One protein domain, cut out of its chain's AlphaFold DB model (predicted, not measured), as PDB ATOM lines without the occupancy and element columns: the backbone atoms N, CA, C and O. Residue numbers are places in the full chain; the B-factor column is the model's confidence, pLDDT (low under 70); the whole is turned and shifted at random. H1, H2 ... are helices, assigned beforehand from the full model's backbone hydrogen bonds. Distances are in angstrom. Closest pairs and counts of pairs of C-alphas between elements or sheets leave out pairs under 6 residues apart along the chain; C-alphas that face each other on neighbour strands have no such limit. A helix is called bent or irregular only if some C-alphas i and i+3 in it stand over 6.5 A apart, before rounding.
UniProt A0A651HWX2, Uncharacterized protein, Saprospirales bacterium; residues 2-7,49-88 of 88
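What this domain is: This is residues 2 to 7 and 49 to 88 of the 88 residues of an uncharacterized protein of Saprospirales bacterium (UniProt A0A651HWX2). One long helix, H3, with a kink in it, makes most of the length of the printed part, with a tail of residues 83 to 88 after its last end, and two short helices sit toward its first end: H2 just before it in the chain, and H1 off to one side across a gap. From residue 59 on, the rest of H3 and a short tail without a named element stick out alone. The printed part has 46 residues, with three named helices in the order H1, H2, H3 and no named strand, and its class is all helix. It is extended, with a radius of gyration of the C-alphas of 16.3 A, and the C-alphas span 50 by 19 by 9 A.

How they stand to each other: H3, residues 55 to 82, touches no helix. It has a kink of 31 degrees near residue 71. It is neither bent nor irregular, but only just: C-alphas 73 and 76 are 6.3 A apart. H2, residues 49 to 52, is close to H3 but not clearly touching it, with 1 pair of C-alphas within 8 A; the closest C-alphas are those of Thr 49 and Pro 57, 7.2 A apart. H1, residues 2 to 7, and H2 are near each other, with 5 pairs of C-alphas within 10 A. H1 and H3 are apart. In H1 each pair of O i and N i+4 is within hydrogen-bond range, and in H3 20 of 24 are; H2 is too short for such a pair, and 0 of its 1 pair of O i and N i+3 is within range.

Where its parts are: H3 has 28 residues and measures 39.5 A from its first C-alpha, Ile 55 at (181.328, 116.319, 183.754), to its last, Leu 82 at (182.052, 122.184, 144.675). H2 has four residues, Thr 49 to Phe 52, and measures 5.4 A. H1 has six residues and measures 8.7 A, beginning with the C-alpha of Ile 2 at (185.051, 133.162, 175.302).

The domain as a whole: The outline is a rod, and the two C-alphas farthest apart, those of Leu 50 and Gly 88, are 50.7 A apart. Residues 59 to 88, of which 59 to 82 belong to H3, stand free. Residues 8 to 48 are not printed, and C-alphas 7 and 49 are 11.6 A apart across this cut, where the link from H1 to H2 runs. The link from H2 to H3 is tight, with 2 residues between them. The mean pLDDT of the printed part is 86.8; residues 84 to 88 are under 70, and Gly 88 is the chain's last residue.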
ATOM      1  N   ILE A   2     186.083 132.096 175.339       88.62
ATOM      2  CA  ILE A   2     185.051 133.162 175.302       88.62
ATOM      3  C   ILE A   2     183.648 132.617 174.992       88.62
ATOM      4  O   ILE A   2     182.710 132.905 175.723       88.62
ATOM      5  N   LEU A   3     183.517 131.763 173.971       89.81
ATOM      6  CA  LEU A   3     182.239 131.129 173.621       89.81
ATOM      7  C   LEU A   3     181.638 130.319 174.783       89.81
ATOM      8  O   LEU A   3     180.435 130.353 174.998       89.81
ATOM      9  N   ALA A   4     182.476 129.616 175.544       91.50
ATOM     10  CA  ALA A   4     182.041 128.801 176.673       91.50
ATOM     11  C   ALA A   4     181.516 129.672 177.823       91.50
ATOM     12  O   ALA A   4     180.442 129.412 178.349       91.50
ATOM     13  N   VAL A   5     182.221 130.762 178.141       92.75
ATOM     14  CA  VAL A   5     181.757 131.755 179.123       92.75
ATOM     15  C   VAL A   5     180.451 132.402 178.666       92.75
ATOM     16  O   VAL A   5     179.537 132.558 179.468       92.75
ATOM     17  N   LEU A   6     180.327 132.728 177.376       93.44
ATOM     18  CA  LEU A   6     179.100 133.292 176.820       93.44
ATOM     19  C   LEU A   6     177.919 132.326 176.981       93.44
ATOM     20  O   LEU A   6     176.872 132.739 177.455       93.44
ATOM     21  N   ILE A   7     178.104 131.037 176.677       92.50
ATOM     22  CA  ILE A   7     177.083 129.998 176.892       92.50
ATOM     23  C   ILE A   7     176.722 129.885 178.373       92.50
ATOM     24  O   ILE A   7     175.540 129.865 178.710       92.50
ATOM     25  N   THR A  49     182.897 124.930 183.750       93.94
ATOM     26  CA  THR A  49     183.038 124.191 185.016       93.94
ATOM     27  C   THR A  49     182.439 124.935 186.206       93.94
ATOM     28  O   THR A  49     181.905 124.297 187.107       93.94
ATOM     29  N   LEU A  50     182.480 126.270 186.214       90.44
ATOM     30  CA  LEU A  50     181.927 127.062 187.318       90.44
ATOM     31  C   LEU A  50     180.392 127.025 187.383       90.44
ATOM     32  O   LEU A  50     179.837 127.198 188.461       90.44
ATOM     33  N   THR A  51     179.706 126.796 186.258       92.38
ATOM     34  CA  THR A  51     178.236 126.787 186.194       92.38
ATOM     35  C   THR A  51     177.644 125.381 186.184       92.38
ATOM     36  O   THR A  51     176.612 125.154 186.808       92.38
ATOM     37  N   PHE A  52     178.289 124.426 185.510       89.69
ATOM     38  CA  PHE A  52     177.763 123.069 185.303       89.69
ATOM     39  C   PHE A  52     178.644 121.955 185.881       89.69
ATOM     40  O   PHE A  52     178.333 120.770 185.723       89.69
ATOM     41  N   GLY A  53     179.764 122.302 186.518       92.81
ATOM     42  CA  GLY A  53     180.809 121.342 186.865       92.81
ATOM     43  C   GLY A  53     181.565 120.835 185.632       92.81
ATOM     44  O   GLY A  53     181.324 121.268 184.511       92.81
ATOM     45  N   ALA A  54     182.503 119.908 185.824       91.88
ATOM     46  CA  ALA A  54     183.365 119.447 184.731       91.88
ATOM     47  C   ALA A  54     182.720 118.360 183.852       91.88
ATOM     48  O   ALA A  54     183.032 118.257 182.666       91.88
ATOM     49  N   ILE A  55     181.819 117.544 184.408       94.94
ATOM     50  CA  ILE A  55     181.328 116.319 183.754       94.94
ATOM     51  C   ILE A  55     180.434 116.650 182.551       94.94
ATOM     52  O   ILE A  55     180.704 116.187 181.442       94.94
ATOM     53  N   LEU A  56     179.403 117.479 182.747       93.19
ATOM     54  CA  LEU A  56     178.434 117.804 181.696       93.19
ATOM     55  C   LEU A  56     179.085 118.524 180.496       93.19
ATOM     56  O   LEU A  56     178.890 118.066 179.368       93.19
ATOM     57  N   PRO A  57     179.916 119.573 180.687       93.31
ATOM     58  CA  PRO A  57     180.600 120.228 179.574       93.31
ATOM     59  C   PRO A  57     181.569 119.305 178.839       93.31
ATOM     60  O   PRO A  57     181.704 119.431 177.625       93.31
ATOM     61  N   THR A  58     182.213 118.368 179.547       94.62
ATOM     62  CA  THR A  58     183.135 117.395 178.940       94.62
ATOM     63  C   THR A  58     182.395 116.447 178.007       94.62
ATOM     64  O   THR A  58     182.788 116.293 176.854       94.62
ATOM     65  N   ILE A  59     181.291 115.853 178.465       95.62
ATOM     66  CA  ILE A  59     180.474 114.961 177.629       95.62
ATOM     67  C   ILE A  59     179.931 115.726 176.422       95.62
ATOM     68  O   ILE A  59     180.020 115.241 175.295       95.62
ATOM     69  N   PHE A  60     179.423 116.942 176.644       93.62
ATOM     70  CA  PHE A  60     178.877 117.778 175.582       93.62
ATOM     71  C   PHE A  60     179.916 118.097 174.502       93.62
ATOM     72  O   PHE A  60     179.680 117.846 173.322       93.62
ATOM     73  N   ILE A  61     181.087 118.616 174.881       93.25
ATOM     74  CA  ILE A  61     182.088 119.024 173.892       93.25
ATOM     75  C   ILE A  61     182.711 117.823 173.174       93.25
ATOM     76  O   ILE A  61     183.023 117.928 171.992       93.25
ATOM     77  N   LEU A  62     182.834 116.670 173.838       93.69
ATOM     78  CA  LEU A  62     183.272 115.426 173.201       93.69
ATOM     79  C   LEU A  62     182.244 114.928 172.183       93.69
ATOM     80  O   LEU A  62     182.618 114.568 171.065       93.69
ATOM     81  N   ALA A  63     180.955 114.973 172.527       93.94
ATOM     82  CA  ALA A  63     179.881 114.646 171.596       93.94
ATOM     83  C   ALA A  63     179.871 115.588 170.381       93.94
ATOM     84  O   ALA A  63     179.573 115.141 169.280       93.94
ATOM     85  N   MET A  64     180.255 116.858 170.558       92.50
ATOM     86  CA  MET A  64     180.385 117.851 169.481       92.50
ATOM     87  C   MET A  64     181.691 117.736 168.682       92.50
ATOM     88  O   MET A  64     181.728 118.090 167.502       92.50
ATOM     89  N   ALA A  65     182.762 117.218 169.281       92.81
ATOM     90  CA  ALA A  65     184.044 117.034 168.609       92.81
ATOM     91  C   ALA A  65     183.944 116.021 167.459       92.81
ATOM     92  O   ALA A  65     184.557 116.228 166.414       92.81
ATOM     93  N   VAL A  66     183.133 114.967 167.617       92.94
ATOM     94  CA  VAL A  66     182.900 113.950 166.576       92.94
ATOM     95  C   VAL A  66     182.294 114.552 165.296       92.94
ATOM     96  O   VAL A  66     182.940 114.461 164.249       92.94
ATOM     97  N   PRO A  67     181.115 115.210 165.317       92.44
ATOM     98  CA  PRO A  67     180.571 115.854 164.129       92.44
ATOM     99  C   PRO A  67     181.464 117.003 163.651       92.44
ATOM    100  O   PRO A  67     181.627 117.161 162.445       92.44
ATOM    101  N   GLY A  68     182.121 117.746 164.548       90.94
ATOM    102  CA  GLY A  68     183.086 118.780 164.165       90.94
ATOM    103  C   GLY A  68     184.267 118.246 163.351       90.94
ATOM    104  O   GLY A  68     184.677 118.863 162.368       90.94
ATOM    105  N   LEU A  69     184.791 117.074 163.711       92.50
ATOM    106  CA  LEU A  69     185.827 116.381 162.948       92.50
ATOM    107  C   LEU A  69     185.305 115.966 161.573       92.50
ATOM    108  O   LEU A  69     185.994 116.181 160.575       92.50
ATOM    109  N   VAL A  70     184.092 115.412 161.508       92.19
ATOM    110  CA  VAL A  70     183.467 115.009 160.239       92.19
ATOM    111  C   VAL A  70     183.290 116.219 159.318       92.19
ATOM    112  O   VAL A  70     183.690 116.181 158.154       92.19
ATOM    113  N   ILE A  71     182.760 117.320 159.848       90.94
ATOM    114  CA  ILE A  71     182.530 118.560 159.108       90.94
ATOM    115  C   ILE A  71     183.857 119.135 158.597       90.94
ATOM    116  O   ILE A  71     184.011 119.385 157.398       90.94
ATOM    117  N   TYR A  72     184.848 119.285 159.473       89.69
ATOM    118  CA  TYR A  72     186.131 119.878 159.106       89.69
ATOM    119  C   TYR A  72     186.923 119.013 158.115       89.69
ATOM    120  O   TYR A  72     187.560 119.537 157.200       89.69
ATOM    121  N   ARG A  73     186.911 117.683 158.285       88.38
ATOM    122  CA  ARG A  73     187.728 116.769 157.475       88.38
ATOM    123  C   ARG A  73     187.074 116.382 156.156       88.38
ATOM    124  O   ARG A  73     187.797 116.250 155.175       88.38
ATOM    125  N   PHE A  74     185.757 116.185 156.124       86.56
ATOM    126  CA  PHE A  74     185.056 115.657 154.949       86.56
ATOM    127  C   PHE A  74     184.197 116.707 154.249       86.56
ATOM    128  O   PHE A  74     184.246 116.816 153.026       86.56
ATOM    129  N   ILE A  75     183.451 117.520 154.999       85.31
ATOM    130  CA  ILE A  75     182.516 118.483 154.401       85.31
ATOM    131  C   ILE A  75     183.264 119.696 153.843       85.31
ATOM    132  O   ILE A  75     183.013 120.107 152.713       85.31
ATOM    133  N   ARG A  76     184.243 120.233 154.577       83.12
ATOM    134  CA  ARG A  76     185.069 121.361 154.121       83.12
ATOM    135  C   ARG A  76     185.727 121.133 152.745       83.12
ATOM    136  O   ARG A  76     185.533 121.981 151.875       83.12
ATOM    137  N   PRO A  77     186.483 120.043 152.486       81.38
ATOM    138  CA  PRO A  77     187.078 119.833 151.163       81.38
ATOM    139  C   PRO A  77     186.023 119.590 150.082       81.38
ATOM    140  O   PRO A  77     186.229 119.995 148.941       81.38
ATOM    141  N   PHE A  78     184.886 118.981 150.428       84.25
ATOM    142  CA  PHE A  78     183.782 118.787 149.494       84.25
ATOM    143  C   PHE A  78     183.167 120.125 149.055       84.25
ATOM    144  O   PHE A  78     182.990 120.347 147.860       84.25
ATOM    145  N   ILE A  79     182.947 121.052 149.994       83.38
ATOM    146  CA  ILE A  79     182.485 122.420 149.708       83.38
ATOM    147  C   ILE A  79     183.497 123.168 148.839       83.38
ATOM    148  O   ILE A  79     183.106 123.776 147.852       83.38
ATOM    149  N   ILE A  80     184.794 123.108 149.163       81.06
ATOM    150  CA  ILE A  80     185.841 123.792 148.380       81.06
ATOM    151  C   ILE A  80     185.901 123.242 146.947       81.06
ATOM    152  O   ILE A  80     186.053 124.009 145.997       81.06
ATOM    153  N   ARG A  81     185.735 121.924 146.783       81.56
ATOM    154  CA  ARG A  81     185.711 121.265 145.473       81.56
ATOM    155  C   ARG A  81     184.469 121.643 144.660       81.56
ATOM    156  O   ARG A  81     184.593 121.896 143.468       81.56
ATOM    157  N   LEU A  82     183.299 121.718 145.295       80.75
ATOM    158  CA  LEU A  82     182.052 122.184 144.675       80.75
ATOM    159  C   LEU A  82     182.081 123.674 144.323       80.75
ATOM    160  O   LEU A  82     181.549 124.065 143.291       80.75
ATOM    161  N   ALA A  83     182.723 124.495 145.152       80.12
ATOM    162  CA  ALA A  83     182.869 125.931 144.930       80.12
ATOM    163  C   ALA A  83     183.832 126.276 143.774       80.12
ATOM    164  O   ALA A  83     184.040 127.453 143.497       80.12
ATOM    165  N   GLY A  84     184.426 125.280 143.101       69.19
ATOM    166  CA  GLY A  84     185.235 125.480 141.895       69.19
ATOM    167  C   GLY A  84     186.582 126.176 142.125       69.19
ATOM    168  O   GLY A  84     187.228 126.579 141.166       69.19
ATOM    169  N   LEU A  85     187.037 126.304 143.378       63.31
ATOM    170  CA  LEU A  85     188.293 126.983 143.743       63.31
ATOM    171  C   LEU A  85     189.553 126.115 143.548       63.31
ATOM    172  O   LEU A  85     190.624 126.450 144.049       63.31
ATOM    173  N   ILE A  86     189.436 125.008 142.815       58.47
ATOM    174  CA  ILE A  86     190.552 124.173 142.367       58.47
ATOM    175  C   ILE A  86     190.370 123.982 140.851       58.47
ATOM    176  O   ILE A  86     189.464 123.239 140.463       58.47
ATOM    177  N   PRO A  87     191.170 124.636 139.984       54.06
ATOM    178  CA  PRO A  87     191.334 124.145 138.624       54.06
ATOM    179  C   PRO A  87     192.001 122.772 138.736       54.06
ATOM    180  O   PRO A  87     192.971 122.624 139.481       54.06
ATOM    181  N   GLY A  88     191.395 121.769 138.095       58.19
ATOM    182  CA  GLY A  88     191.919 120.402 138.058       58.19
ATOM    183  C   GLY A  88     193.341 120.323 137.527       58.19
ATOM    184  O   GLY A  88     193.726 121.207 136.729       58.19
TER     185      GLY A  88